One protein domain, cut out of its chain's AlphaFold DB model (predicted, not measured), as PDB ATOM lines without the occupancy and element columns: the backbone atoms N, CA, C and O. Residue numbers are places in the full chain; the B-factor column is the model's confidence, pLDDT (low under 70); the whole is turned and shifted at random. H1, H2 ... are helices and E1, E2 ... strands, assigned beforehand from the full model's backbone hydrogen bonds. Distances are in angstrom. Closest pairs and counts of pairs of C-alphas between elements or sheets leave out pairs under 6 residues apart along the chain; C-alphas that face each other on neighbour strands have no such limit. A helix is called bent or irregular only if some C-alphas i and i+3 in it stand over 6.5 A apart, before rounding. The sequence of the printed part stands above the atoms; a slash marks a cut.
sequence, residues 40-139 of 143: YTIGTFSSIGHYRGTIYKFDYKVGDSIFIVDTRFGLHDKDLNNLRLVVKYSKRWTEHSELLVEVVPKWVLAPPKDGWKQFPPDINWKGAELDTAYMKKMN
ATOM      1  N   TYR A  40     -41.595  23.528   0.584       96.50
ATOM      2  CA  TYR A  40     -42.138  22.265   1.046       96.50
ATOM      3  C   TYR A  40     -41.835  21.170   0.031       96.50
ATOM      4  O   TYR A  40     -41.838  21.409  -1.175       96.50
ATOM      5  N   THR A  41     -41.581  19.968   0.522       96.12
ATOM      6  CA  THR A  41     -41.312  18.767  -0.270       96.12
ATOM      7  C   THR A  41     -41.893  17.546   0.442       96.12
ATOM      8  O   THR A  41     -42.581  17.675   1.458       96.12
ATOM      9  N   ILE A  42     -41.652  16.362  -0.107       96.12
ATOM     10  CA  ILE A  42     -42.094  15.086   0.446       96.12
ATOM     11  C   ILE A  42     -40.893  14.403   1.101       96.12
ATOM     12  O   ILE A  42     -39.873  14.184   0.450       96.12
ATOM     13  N   GLY A  43     -41.036  14.051   2.376       95.88
ATOM     14  CA  GLY A  43     -40.129  13.166   3.096       95.88
ATOM     15  C   GLY A  43     -40.671  11.744   3.103       95.88
ATOM     16  O   GLY A  43     -41.833  11.515   3.443       95.88
ATOM     17  N   THR A  44     -39.831  10.785   2.740       95.44
ATOM     18  CA  THR A  44     -40.109   9.349   2.819       95.44
ATOM     19  C   THR A  44     -39.383   8.772   4.016       95.44
ATOM     20  O   THR A  44     -38.191   9.024   4.181       95.44
ATOM     21  N   PHE A  45     -40.081   8.003   4.844       94.69
ATOM     22  CA  PHE A  45     -39.442   7.318   5.962       94.69
ATOM     23  C   PHE A  45     -38.262   6.462   5.475       94.69
ATOM     24  O   PHE A  45     -38.397   5.728   4.496       94.69
ATOM     25  N   SER A  46     -37.117   6.568   6.150       93.06
ATOM     26  CA  SER A  46     -35.893   5.866   5.755       93.06
ATOM     27  C   SER A  46     -35.404   4.879   6.804       93.06
ATOM     28  O   SER A  46     -35.104   3.730   6.486       93.06
ATOM     29  N   SER A  47     -35.310   5.298   8.066       92.25
ATOM     30  CA  SER A  47     -34.776   4.440   9.125       92.25
ATOM     31  C   SER A  47     -35.159   4.906  10.525       92.25
ATOM     32  O   SER A  47     -35.659   6.015  10.738       92.25
ATOM     33  N   ILE A  48     -34.890   4.040  11.502       91.31
ATOM     34  CA  ILE A  48     -34.998   4.354  12.925       91.31
ATOM     35  C   ILE A  48     -33.594   4.467  13.512       91.31
ATOM     36  O   ILE A  48     -32.778   3.555  13.394       91.31
ATOM     37  N   GLY A  49     -33.319   5.590  14.165       88.44
ATOM     38  CA  GLY A  49     -32.165   5.774  15.033       88.44
ATOM     39  C   GLY A  49     -32.528   5.589  16.506       88.44
ATOM     40  O   GLY A  49     -33.659   5.840  16.926       88.44
ATOM     41  N   HIS A  50     -31.539   5.218  17.317       85.88
ATOM     42  CA  HIS A  50     -31.687   5.100  18.767       85.88
ATOM     43  C   HIS A  50     -30.648   5.975  19.467       85.88
ATOM     44  O   HIS A  50     -29.481   5.610  19.583       85.88
ATOM     45  N   TYR A  51     -31.069   7.150  19.939       78.94
ATOM     46  CA  TYR A  51     -30.228   8.012  20.771       78.94
ATOM     47  C   TYR A  51     -31.079   8.789  21.773       78.94
ATOM     48  O   TYR A  51     -31.806   9.721  21.411       78.94
ATOM     49  N   ARG A  52     -30.977   8.408  23.057       81.75
ATOM     50  CA  ARG A  52     -31.835   8.913  24.145       81.75
ATOM     51  C   ARG A  52     -33.325   8.872  23.758       81.75
ATOM     52  O   ARG A  52     -34.019   9.880  23.849       81.75
ATOM     53  N   GLY A  53     -33.772   7.727  23.239       84.06
ATOM     54  CA  GLY A  53     -35.107   7.523  22.666       84.06
ATOM     55  C   GLY A  53     -35.077   7.177  21.175       84.06
ATOM     56  O   GLY A  53     -34.009   7.128  20.559       84.06
ATOM     57  N   THR A  54     -36.259   6.918  20.621       87.12
ATOM     58  CA  THR A  54     -36.465   6.594  19.203       87.12
ATOM     59  C   THR A  54     -36.434   7.863  18.358       87.12
ATOM     60  O   THR A  54     -37.074   8.858  18.696       87.12
ATOM     61  N   ILE A  55     -35.680   7.823  17.264       90.81
ATOM     62  CA  ILE A  55     -35.600   8.885  16.264       90.81
ATOM     63  C   ILE A  55     -36.063   8.290  14.942       90.81
ATOM     64  O   ILE A  55     -35.484   7.317  14.471       90.81
ATOM     65  N   TYR A  56     -37.089   8.872  14.345       92.00
ATOM     66  CA  TYR A  56     -37.563   8.502  13.020       92.00
ATOM     67  C   TYR A  56     -36.912   9.419  11.998       92.00
ATOM     68  O   TYR A  56     -37.006  10.639  12.130       92.00
ATOM     69  N   LYS A  57     -36.263   8.828  11.000       93.88
ATOM     70  CA  LYS A  57     -35.567   9.553   9.943       93.88
ATOM     71  C   LYS A  57     -36.383   9.529   8.664       93.88
ATOM     72  O   LYS A  57     -36.959   8.495   8.314       93.88
ATOM     73  N   PHE A  58     -36.426  10.663   7.984       95.38
ATOM     74  CA  PHE A  58     -37.095  10.825   6.703       95.38
ATOM     75  C   PHE A  58     -36.118  11.410   5.700       95.38
ATOM     76  O   PHE A  58     -35.542  12.473   5.932       95.38
ATOM     77  N   ASP A  59     -35.988  10.739   4.566       96.00
ATOM     78  CA  ASP A  59     -35.190  11.218   3.453       96.00
ATOM     79  C   ASP A  59     -36.070  12.094   2.561       96.00
ATOM     80  O   ASP A  59     -37.207  11.738   2.245       96.00
ATOM     81  N   TYR A  60     -35.552  13.236   2.127       95.56
ATOM     82  CA  TYR A  60     -36.213  14.087   1.144       95.56
ATOM     83  C   TYR A  60     -35.230  14.525   0.066       95.56
ATOM     84  O   TYR A  60     -34.034  14.694   0.306       95.56
ATOM     85  N   LYS A  61     -35.750  14.700  -1.149       93.88
ATOM     86  CA  LYS A  61     -34.960  15.102  -2.315       93.88
ATOM     87  C   LYS A  61     -35.187  16.564  -2.652       93.88
ATOM     88  O   LYS A  61     -36.323  17.043  -2.641       93.88
ATOM     89  N   VAL A  62     -34.098  17.245  -2.997       91.44
ATOM     90  CA  VAL A  62     -34.107  18.584  -3.590       91.44
ATOM     91  C   VAL A  62     -33.085  18.591  -4.721       91.44
ATOM     92  O   VAL A  62     -31.880  18.517  -4.477       91.44
ATOM     93  N   GLY A  63     -33.570  18.641  -5.964       87.12
ATOM     94  CA  GLY A  63     -32.736  18.348  -7.130       87.12
ATOM     95  C   GLY A  63     -32.179  16.923  -7.060       87.12
ATOM     96  O   GLY A  63     -32.922  15.983  -6.780       87.12
ATOM     97  N   ASP A  64     -30.871  16.783  -7.264       88.31
ATOM     98  CA  ASP A  64     -30.170  15.490  -7.234       88.31
ATOM     99  C   ASP A  64     -29.650  15.109  -5.835       88.31
ATOM    100  O   ASP A  64     -29.115  14.018  -5.640       88.31
ATOM    101  N   SER A  65     -29.823  15.992  -4.846       92.19
ATOM    102  CA  SER A  65     -29.335  15.791  -3.482       92.19
ATOM    103  C   SER A  65     -30.409  15.193  -2.575       92.19
ATOM    104  O   SER A  65     -31.579  15.586  -2.620       92.19
ATOM    105  N   ILE A  66     -29.986  14.266  -1.714       94.75
ATOM    106  CA  ILE A  66     -30.811  13.659  -0.664       94.75
ATOM    107  C   ILE A  66     -30.397  14.257   0.677       94.75
ATOM    108  O   ILE A  66     -29.212  14.323   0.999       94.75
ATOM    109  N   PHE A  67     -31.388  14.662   1.457       95.75
ATOM    110  CA  PHE A  67     -31.235  15.212   2.794       95.75
ATOM    111  C   PHE A  67     -32.068  14.402   3.782       95.75
ATOM    112  O   PHE A  67     -32.985  13.686   3.382       95.75
ATOM    113  N   ILE A  68     -31.751  14.532   5.067       95.38
ATOM    114  CA  ILE A  68     -32.411  13.792   6.141       95.38
ATOM    115  C   ILE A  68     -33.023  14.791   7.113       95.38
ATOM    116  O   ILE A  68     -32.365  15.742   7.531       95.38
ATOM    117  N   VAL A  69     -34.272  14.543   7.492       95.00
ATOM    118  CA  VAL A  69     -34.937  15.222   8.601       95.00
ATOM    119  C   VAL A  69     -35.376  14.191   9.634       95.00
ATOM    120  O   VAL A  69     -35.970  13.161   9.308       95.00
ATOM    121  N   ASP A  70     -35.084  14.484  10.894       92.62
ATOM    122  CA  ASP A  70     -35.330  13.579  12.008       92.62
ATOM    123  C   ASP A  70     -36.477  14.107  12.876       92.62
ATOM    124  O   ASP A  70     -36.555  15.297  13.185       92.62
ATOM    125  N   THR A  71     -37.351  13.213  13.335       89.75
ATOM    126  CA  THR A  71     -38.369  13.526  14.342       89.75
ATOM    127  C   THR A  71     -38.352  12.520  15.479       89.75
ATOM    128  O   THR A  71     -38.018  11.348  15.317       89.75
ATOM    129  N   ARG A  72     -38.757  12.982  16.657       86.69
ATOM    130  CA  ARG A  72     -38.997  12.136  17.835       86.69
ATOM    131  C   ARG A  72     -40.484  12.047  18.183       86.69
ATOM    132  O   ARG A  72     -40.839  11.399  19.161       86.69
ATOM    133  N   PHE A  73     -41.349  12.723  17.429       78.12
ATOM    134  CA  PHE A  73     -42.742  12.938  17.808       78.12
ATOM    135  C   PHE A  73     -43.695  11.949  17.139       78.12
ATOM    136  O   PHE A  73     -43.744  11.886  15.920       78.12
ATOM    137  N   GLY A  74     -44.519  11.268  17.944       72.25
ATOM    138  CA  GLY A  74     -45.891  10.884  17.576       72.25
ATOM    139  C   GLY A  74     -46.080   9.950  16.376       72.25
ATOM    140  O   GLY A  74     -47.109  10.045  15.712       72.25
ATOM    141  N   LEU A  75     -45.120   9.067  16.080       82.06
ATOM    142  CA  LEU A  75     -45.204   8.124  14.951       82.06
ATOM    143  C   LEU A  75     -45.379   6.653  15.361       82.06
ATOM    144  O   LEU A  75     -45.322   5.779  14.504       82.06
ATOM    145  N   HIS A  76     -45.605   6.371  16.647       75.44
ATOM    146  CA  HIS A  76     -45.666   5.000  17.172       75.44
ATOM    147  C   HIS A  76     -46.777   4.136  16.550       75.44
ATOM    148  O   HIS A  76     -46.564   2.942  16.374       75.44
ATOM    149  N   ASP A  77     -47.903   4.740  16.159       79.50
ATOM    150  CA  ASP A  77     -49.076   4.024  15.630       79.50
ATOM    151  C   ASP A  77     -49.184   4.058  14.094       79.50
ATOM    152  O   ASP A  77     -50.174   3.599  13.524       79.50
ATOM    153  N   LYS A  78     -48.202   4.644  13.395       82.81
ATOM    154  CA  LYS A  78     -48.232   4.759  11.929       82.81
ATOM    155  C   LYS A  78     -47.476   3.610  11.265       82.81
ATOM    156  O   LYS A  78     -46.433   3.176  11.747       82.81
ATOM    157  N   ASP A  79     -47.961   3.179  10.100       86.69
ATOM    158  CA  ASP A  79     -47.208   2.292   9.206       86.69
ATOM    159  C   ASP A  79     -46.021   3.053   8.599       86.69
ATOM    160  O   ASP A  79     -46.154   3.740   7.584       86.69
ATOM    161  N   LEU A  80     -44.866   2.955   9.260       86.50
ATOM    162  CA  LEU A  80     -43.659   3.706   8.922       86.50
ATOM    163  C   LEU A  80     -43.166   3.415   7.504       86.50
ATOM    164  O   LEU A  80     -42.770   4.339   6.805       86.50
ATOM    165  N   ASN A  81     -43.237   2.163   7.048       83.81
ATOM    166  CA  ASN A  81     -42.641   1.751   5.772       83.81
ATOM    167  C   ASN A  81     -43.277   2.446   4.559       83.81
ATOM    168  O   ASN A  81     -42.621   2.628   3.538       83.81
ATOM    169  N   ASN A  82     -44.541   2.852   4.676       84.81
ATOM    170  CA  ASN A  82     -45.267   3.571   3.631       84.81
ATOM    171  C   ASN A  82     -45.515   5.040   3.992       84.81
ATOM    172  O   ASN A  82     -46.270   5.734   3.300       84.81
ATOM    173  N   LEU A  83     -44.924   5.517   5.089       92.44
ATOM    174  CA  LEU A  83     -45.204   6.838   5.615       92.44
ATOM    175  C   LEU A  83     -44.457   7.904   4.814       92.44
ATOM    176  O   LEU A  83     -43.226   7.952   4.760       92.44
ATOM    177  N   ARG A  84     -45.247   8.795   4.222       94.50
ATOM    178  CA  ARG A  84     -44.781   9.972   3.497       94.50
ATOM    179  C   ARG A  84     -45.361  11.196   4.170       94.50
ATOM    180  O   ARG A  84     -46.573  11.265   4.372       94.50
ATOM    181  N   LEU A  85     -44.499  12.126   4.546       94.56
ATOM    182  CA  LEU A  85     -44.869  13.328   5.283       94.56
ATOM    183  C   LEU A  85     -44.377  14.574   4.559       94.56
ATOM    184  O   LEU A  85     -43.430  14.518   3.772       94.56
ATOM    185  N   VAL A  86     -45.017  15.708   4.820       95.75
ATOM    186  CA  VAL A  86     -44.553  16.988   4.283       95.75
ATOM    187  C   VAL A  86     -43.307  17.436   5.044       95.75
ATOM    188  O   VAL A  86     -43.286  17.465   6.271       95.75
ATOM    189  N   VAL A  87     -42.267  17.829   4.317       96.56
ATOM    190  CA  VAL A  87     -41.051  18.427   4.881       96.56
ATOM    191  C   VAL A  87     -41.005  19.887   4.484       96.56
ATOM    192  O   VAL A  87     -41.076  20.215   3.301       96.56
ATOM    193  N   LYS A  88     -40.866  20.770   5.466       96.38
ATOM    194  CA  LYS A  88     -40.552  22.183   5.266       96.38
ATOM    195  C   LYS A  88     -39.038  22.339   5.283       96.38
ATOM    196  O   LYS A  88     -38.390  21.847   6.196       96.38
ATOM    197  N   TYR A  89     -38.467  23.041   4.316       96.38
ATOM    198  CA  TYR A  89     -37.028  23.301   4.263       96.38
ATOM    199  C   TYR A  89     -36.734  24.722   3.786       96.38
ATOM    200  O   TYR A  89     -37.589  25.400   3.206       96.38
ATOM    201  N   SER A  90     -35.518  25.195   4.057       95.81
ATOM    202  CA  SER A  90     -35.044  26.475   3.544       95.81
ATOM    203  C   SER A  90     -34.352  26.291   2.198       95.81
ATOM    204  O   SER A  90     -33.358  25.586   2.094       95.81
ATOM    205  N   LYS A  91     -34.798  27.000   1.158       94.88
ATOM    206  CA  LYS A  91     -34.103  27.064  -0.138       94.88
ATOM    207  C   LYS A  91     -32.659  27.562   0.005       94.88
ATOM    208  O   LYS A  91     -31.808  27.207  -0.802       94.88
ATOM    209  N   ARG A  92     -32.389  28.410   1.005       93.31
ATOM    210  CA  ARG A  92     -31.061  28.985   1.246       93.31
ATOM    211  C   ARG A  92     -30.121  28.013   1.958       93.31
ATOM    212  O   ARG A  92     -28.917  28.073   1.729       93.31
ATOM    213  N   TRP A  93     -30.662  27.141   2.806       93.75
ATOM    214  CA  TRP A  93     -29.921  26.071   3.467       93.75
ATOM    215  C   TRP A  93     -30.802  24.830   3.560       93.75
ATOM    216  O   TRP A  93     -31.612  24.694   4.472       93.75
ATOM    217  N   THR A  94     -30.655  23.942   2.579       93.25
ATOM    218  CA  THR A  94     -31.601  22.845   2.358       93.25
ATOM    219  C   THR A  94     -31.689  21.865   3.520       93.25
ATOM    220  O   THR A  94     -32.767  21.332   3.748       93.25
ATOM    221  N   GLU A  95     -30.604  21.661   4.270       93.94
ATOM    222  CA  GLU A  95     -30.574  20.818   5.477       93.94
ATOM    223  C   GLU A  95     -31.387  21.411   6.633       93.94
ATOM    224  O   GLU A  95     -31.888  20.663   7.473       93.94
ATOM    225  N   HIS A  96     -31.554  22.742   6.673       94.38
ATOM    226  CA  HIS A  96     -32.378  23.398   7.682       94.38
ATOM    227  C   HIS A  96     -33.850  23.144   7.378       94.38
ATOM    228  O   HIS A  96     -34.489  23.836   6.575       94.38
ATOM    229  N   SER A  97     -34.355  22.083   7.997       95.19
ATOM    230  CA  SER A  97     -35.634  21.474   7.678       95.19
ATOM    231  C   SER A  97     -36.410  21.071   8.925       95.19
ATOM    232  O   SER A  97     -35.875  20.911  10.020       95.19
ATOM    233  N   GLU A  98     -37.716  20.945   8.741       94.19
ATOM    234  CA  GLU A  98     -38.681  20.587   9.761       94.19
ATOM    235  C   GLU A  98     -39.696  19.622   9.147       94.19
ATOM    236  O   GLU A  98     -40.299  19.897   8.106       94.19
ATOM    237  N   LEU A  99     -39.884  18.473   9.792       94.00
ATOM    238  CA  LEU A  99     -40.895  17.502   9.399       94.00
ATOM    239  C   LEU A  99     -42.263  17.952   9.917       94.00
ATOM    240  O   LEU A  99     -42.438  18.180  11.113       94.00
ATOM    241  N   LEU A 100     -43.241  18.032   9.025       92.00
ATOM    242  CA  LEU A 100     -44.625  18.340   9.356       92.00
ATOM    243  C   LEU A 100     -45.411  17.026   9.415       92.00
ATOM    244  O   LEU A 100     -45.263  16.168   8.551       92.00
ATOM    245  N   VAL A 101     -46.274  16.855  10.420       84.56
ATOM    246  CA  VAL A 101     -47.013  15.591  10.665       84.56
ATOM    247  C   VAL A 101     -48.169  15.370   9.663       84.56
ATOM    248  O   VAL A 101     -49.018  14.497   9.844       84.56
ATOM    249  N   GLU A 102     -48.176  16.132   8.571       90.19
ATOM    250  CA  GLU A 102     -49.143  16.048   7.483       90.19
ATOM    251  C   GLU A 102     -48.808  14.887   6.544       90.19
ATOM    252  O   GLU A 102     -47.697  14.813   6.013       90.19
ATOM    253  N   VAL A 103     -49.767  13.985   6.332       91.06
ATOM    254  CA  VAL A 103     -49.566  12.777   5.524       91.06
ATOM    255  C   VAL A 103     -49.759  13.090   4.049       91.06
ATOM    256  O   VAL A 103     -50.800  13.592   3.637       91.06
ATOM    257  N   VAL A 104     -48.771  12.724   3.239       93.06
ATOM    258  CA  VAL A 104     -48.846  12.865   1.787       93.06
ATOM    259  C   VAL A 104     -49.623  11.682   1.200       93.06
ATOM    260  O   VAL A 104     -49.218  10.529   1.398       93.06
ATOM    261  N   PRO A 105     -50.719  11.922   0.459       91.50
ATOM    262  CA  PRO A 105     -51.501  10.850  -0.139       91.50
ATOM    263  C   PRO A 105     -50.696  10.004  -1.133       91.50
ATOM    264  O   PRO A 105     -49.797  10.491  -1.818       91.50
ATOM    265  N   LYS A 106     -51.069   8.726  -1.276       91.12
ATOM    266  CA  LYS A 106     -50.402   7.789  -2.204       91.12
ATOM    267  C   LYS A 106     -50.447   8.244  -3.666       91.12
ATOM    268  O   LYS A 106     -49.516   7.959  -4.405       91.12
ATOM    269  N   TRP A 107     -51.500   8.958  -4.059       92.25
ATOM    270  CA  TRP A 107     -51.675   9.465  -5.421       92.25
ATOM    271  C   TRP A 107     -50.820  10.697  -5.742       92.25
ATOM    272  O   TRP A 107     -50.720  11.063  -6.905       92.25
ATOM    273  N   VAL A 108     -50.189  11.329  -4.750       93.50
ATOM    274  CA  VAL A 108     -49.183  12.372  -4.979       93.50
ATOM    275  C   VAL A 108     -47.840  11.676  -5.161       93.50
ATOM    276  O   VAL A 108     -47.295  11.150  -4.197       93.50
ATOM    277  N   LEU A 109     -47.286  11.639  -6.367       93.19
ATOM    278  CA  LEU A 109     -46.053  10.907  -6.671       93.19
ATOM    279  C   LEU A 109     -44.805  11.712  -6.306       93.19
ATOM    280  O   LEU A 109     -43.967  11.234  -5.536       93.19
ATOM    281  N   ALA A 110     -44.714  12.952  -6.780       92.81
ATOM    282  CA  ALA A 110     -43.547  13.803  -6.579       92.81
ATOM    283  C   ALA A 110     -43.945  15.268  -6.341       92.81
ATOM    284  O   ALA A 110     -44.951  15.731  -6.886       92.81
ATOM    285  N   PRO A 111     -43.167  16.017  -5.537       93.50
ATOM    286  CA  PRO A 111     -43.336  17.459  -5.432       93.50
ATOM    287  C   PRO A 111     -42.900  18.149  -6.740       93.50
ATOM    288  O   PRO A 111     -42.178  17.556  -7.544       93.50
ATOM    289  N   PRO A 112     -43.251  19.432  -6.940       92.00
ATOM    290  CA  PRO A 112     -42.617  20.265  -7.955       92.00
ATOM    291  C   PRO A 112     -41.089  20.250  -7.807       92.00
ATOM    292  O   PRO A 112     -40.576  20.152  -6.691       92.00
ATOM    293  N   LYS A 113     -40.359  20.440  -8.913       88.81
ATOM    294  CA  LYS A 113     -38.882  20.399  -8.948       88.81
ATOM    295  C   LYS A 113     -38.205  21.256  -7.865       88.81
ATOM    296  O   LYS A 113     -37.226  20.822  -7.268       88.81
ATOM    297  N   ASP A 114     -38.745  22.446  -7.597       87.88
ATOM    298  CA  ASP A 114     -38.214  23.398  -6.607       87.88
ATOM    299  C   ASP A 114     -38.971  23.379  -5.264       87.88
ATOM    300  O   ASP A 114     -38.831  24.305  -4.456       87.88
ATOM    301  N   GLY A 115     -39.805  22.360  -5.044       92.38
ATOM    302  CA  GLY A 115     -40.748  22.288  -3.934       92.38
ATOM    303  C   GLY A 115     -41.902  23.289  -4.051       92.38
ATOM    304  O   GLY A 115     -41.924  24.184  -4.903       92.38
ATOM    305  N   TRP A 116     -42.891  23.162  -3.170       94.94
ATOM    306  CA  TRP A 116     -43.977  24.139  -3.082       94.94
ATOM    307  C   TRP A 116     -43.519  25.383  -2.321       94.94
ATOM    308  O   TRP A 116     -42.850  25.284  -1.296       94.94
ATOM    309  N   LYS A 117     -43.896  26.575  -2.797       93.44
ATOM    310  CA  LYS A 117     -43.645  27.846  -2.084       93.44
ATOM    311  C   LYS A 117     -44.619  28.073  -0.923       93.44
ATOM    312  O   LYS A 117     -44.293  28.744   0.051       93.44
ATOM    313  N   GLN A 118     -45.818  27.513  -1.042       91.88
ATOM    314  CA  GLN A 118     -46.867  27.539  -0.027       91.88
ATOM    315  C   GLN A 118     -47.138  26.119   0.459       91.88
ATOM    316  O   GLN A 118     -46.695  25.158  -0.171       91.88
ATOM    317  N   PHE A 119     -47.814  25.992   1.596       92.38
ATOM    318  CA  PHE A 119     -48.089  24.689   2.175       92.38
ATOM    319  C   PHE A 119     -48.995  23.880   1.223       92.38
ATOM    320  O   PHE A 119     -50.027  24.391   0.793       92.38
ATOM    321  N   PRO A 120     -48.601  22.659   0.819       86.50
ATOM    322  CA  PRO A 120     -49.268  21.949  -0.268       86.50
ATOM    323  C   PRO A 120     -50.762  21.641  -0.041       86.50
ATOM    324  O   PRO A 120     -51.522  21.782  -1.002       86.50
ATOM    325  N   PRO A 121     -51.221  21.265   1.170       82.88
ATOM    326  CA  PRO A 121     -52.648  21.111   1.455       82.88
ATOM    327  C   PRO A 121     -53.489  22.361   1.185       82.88
ATOM    328  O   PRO A 121     -54.588  22.230   0.654       82.88
ATOM    329  N   ASP A 122     -52.959  23.562   1.446       84.62
ATOM    330  CA  ASP A 122     -53.680  24.825   1.210       84.62
ATOM    331  C   ASP A 122     -53.948  25.072  -0.285       84.62
ATOM    332  O   ASP A 122     -54.847  25.826  -0.652       84.62
ATOM    333  N   ILE A 123     -53.176  24.423  -1.163       80.88
ATOM    334  CA  ILE A 123     -53.283  24.530  -2.625       80.88
ATOM    335  C   ILE A 123     -53.694  23.208  -3.289       80.88
ATOM    336  O   ILE A 123     -53.463  23.037  -4.485       80.88
ATOM    337  N   ASN A 124     -54.251  22.258  -2.531       85.38
ATOM    338  CA  ASN A 124     -54.675  20.940  -3.017       85.38
ATOM    339  C   ASN A 124     -53.593  20.195  -3.829       85.38
ATOM    340  O   ASN A 124     -53.849  19.668  -4.910       85.38
ATOM    341  N   TRP A 125     -52.347  20.197  -3.336       91.19
ATOM    342  CA  TRP A 125     -51.198  19.520  -3.965       91.19
ATOM    343  C   TRP A 125     -50.894  19.982  -5.400       91.19
ATOM    344  O   TRP A 125     -50.225  19.284  -6.163       91.19
ATOM    345  N   LYS A 126     -51.346  21.181  -5.781       89.31
ATOM    346  CA  LYS A 126     -51.141  21.744  -7.118       89.31
ATOM    347  C   LYS A 126     -49.666  21.742  -7.533       89.31
ATOM    348  O   LYS A 126     -48.777  22.111  -6.763       89.31
ATOM    349  N   GLY A 127     -49.424  21.362  -8.788       89.25
ATOM    350  CA  GLY A 127     -48.085  21.284  -9.385       89.25
ATOM    351  C   GLY A 127     -47.288  20.037  -8.998       89.25
ATOM    352  O   GLY A 127     -46.157  19.890  -9.456       89.25
ATOM    353  N   ALA A 128     -47.855  19.158  -8.169       93.06
ATOM    354  CA  ALA A 128     -47.302  17.836  -7.933       93.06
ATOM    355  C   ALA A 128     -47.498  16.931  -9.151       93.06
ATOM    356  O   ALA A 128     -48.439  17.094  -9.930       93.06
ATOM    357  N   GLU A 129     -46.643  15.927  -9.266       93.62
ATOM    358  CA  GLU A 129     -46.900  14.797 -10.146       93.62
ATOM    359  C   GLU A 129     -47.943  13.889  -9.489       93.62
ATOM    360  O   GLU A 129     -47.779  13.501  -8.330       93.62
ATOM    361  N   LEU A 130     -49.023  13.570 -10.206       92.69
ATOM    362  CA  LEU A 130     -50.157  12.811  -9.678       92.69
ATOM    363  C   LEU A 130     -50.324  11.471 -10.400       92.69
ATOM    364  O   LEU A 130     -50.258  11.401 -11.629       92.69
ATOM    365  N   ASP A 131     -50.642  10.418  -9.649       93.19
ATOM    366  CA  ASP A 131     -51.050   9.126 -10.200       93.19
ATOM    367  C   ASP A 131     -52.518   9.179 -10.642       93.19
ATOM    368  O   ASP A 131     -53.442   8.768  -9.933       93.19
ATOM    369  N   THR A 132     -52.744   9.708 -11.843       89.81
ATOM    370  CA  THR A 132     -54.097   9.857 -12.400       89.81
ATOM    371  C   THR A 132     -54.813   8.519 -12.609       89.81
ATOM    372  O   THR A 132     -56.045   8.477 -12.562       89.81
ATOM    373  N   ALA A 133     -54.082   7.417 -12.811       90.38
ATOM    374  CA  ALA A 133     -54.671   6.090 -12.962       90.38
ATOM    375  C   ALA A 133     -55.209   5.579 -11.619       90.38
ATOM    376  O   ALA A 133     -56.353   5.122 -11.542       90.38
ATOM    377  N   TYR A 134     -54.420   5.721 -10.551       90.69
ATOM    378  CA  TYR A 134     -54.860   5.415  -9.194       90.69
ATOM    379  C   TYR A 134     -56.022   6.313  -8.761       90.69
ATOM    380  O   TYR A 134     -57.007   5.813  -8.220       90.69
ATOM    381  N   MET A 135     -55.959   7.617  -9.044       89.69
ATOM    382  CA  MET A 135     -57.046   8.552  -8.721       89.69
ATOM    383  C   MET A 135     -58.358   8.161  -9.404       89.69
ATOM    384  O   MET A 135     -59.376   8.049  -8.725       89.69
ATOM    385  N   LYS A 136     -58.329   7.852 -10.710       88.88
ATOM    386  CA  LYS A 136     -59.507   7.363 -11.451       88.88
ATOM    387  C   LYS A 136     -60.057   6.065 -10.867       88.88
ATOM    388  O   LYS A 136     -61.265   5.939 -10.696       88.88
ATOM    389  N   LYS A 137     -59.183   5.113 -10.523       91.25
ATOM    390  CA  LYS A 137     -59.580   3.840  -9.898       91.25
ATOM    391  C   LYS A 137     -60.277   4.049  -8.551       91.25
ATOM    392  O   LYS A 137     -61.185   3.297  -8.214       91.25
ATOM    393  N   MET A 138     -59.848   5.054  -7.794       89.69
ATOM    394  CA  MET A 138     -60.395   5.394  -6.480       89.69
ATOM    395  C   MET A 138     -61.548   6.406  -6.540       89.69
ATOM    396  O   MET A 138     -62.032   6.815  -5.489       89.69
ATOM    397  N   ASN A 139     -61.982   6.806  -7.741       87.56
ATOM    398  CA  ASN A 139     -62.988   7.845  -7.965       87.56
ATOM    399  C   ASN A 139     -62.674   9.165  -7.228       87.56
ATOM    400  O   ASN A 139     -63.556   9.795  -6.650       87.56
TER     401      ASN A 139
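AT A GLANCE: This is residues 40 to 139 of the 143 residues of an uncharacterized protein of Bacteroides vulgatus CL09T03C04 (UniProt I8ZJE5). One antiparallel sheet of five strands is strongly twisted and curled like part of a barrel, folded back on itself with E3 and E2 facing E4 and E5 across the hinge strand E1. The turn of the E1 and E2 hairpin makes one end of the longest axis; toward the other lie the short strand E6 and two short helices, H1 grazing the sheet and H2 away from it. The printed part has 100 residues, with E1 E2 E3 E4 E5 E6 H1 H2 along the chain, and the class is mostly strand. The sheet's order is E3, E2, E1, E4, E5. The whole is compact, with a radius of gyration of the C-alphas of 13.9 A and spans of 45 by 34 by 24 A.

HOW THE PARTS SIT: Start at E1, residues 40 to 50, which bends by 66 degrees at residue 47. It forms a hairpin with E2, residues 54 to 62, where N 44 and O 59 are 2.8 A apart. E2 forms the next hairpin with E3, residues 65 to 71; look there for N 58 and O 69, 2.9 A apart. E1, E2 and E3 are a meander, each strand the antiparallel neighbour of the one before. E4, residues 84 to 90, is antiparallel to E1, with N 41 and O 87 at 2.8 A, and E1 to E4 form a Greek key, a meander of three whose first strand also neighbours the fourth. E4 forms a hairpin with E5, residues 97 to 103, where N 88 and O 98 are 2.8 A apart. In this folded sheet, one sheet bent into two leaves that face each other, the closest C-alphas of the edge strands E3 and E5 are those of Val 69 and Ser 97, 6.4 A apart. E6, residues 108 to 110, pairs with no named strand, but pairs antiparallel with residues 129 to 130. H1, residues 120 to 123, only grazes the sheet, with residues 120 to 121. H2, residues 132 to 137, is not on the sheet and is apart from E6. In H2 every O i to N i+4 pair is within hydrogen-bond range; H1 is too short for such a pair.

IN THESE COORDINATES: Find C-alpha 40 at (-42.138, 22.265, 1.046); E1 runs 26.8 A from there to C-alpha 50. E2 measures 25.9 A, E3 20.1 A, E4 19.2 A and E5 16.6 A; E5 ends at C-alpha 103, (-49.566, 12.777, 5.524). E6, H1 and H2 are short, and H2 ends at C-alpha 137, (-59.580, 3.840, -9.898).

THE WHOLE: The two C-alphas farthest apart are those of Arg 52 and Lys 136, 45.1 A. The link from E3 to E4, residues 72 to 83, is long. The printed part has no cut; its mean pLDDT is 90.6, and no printed residue is under 70.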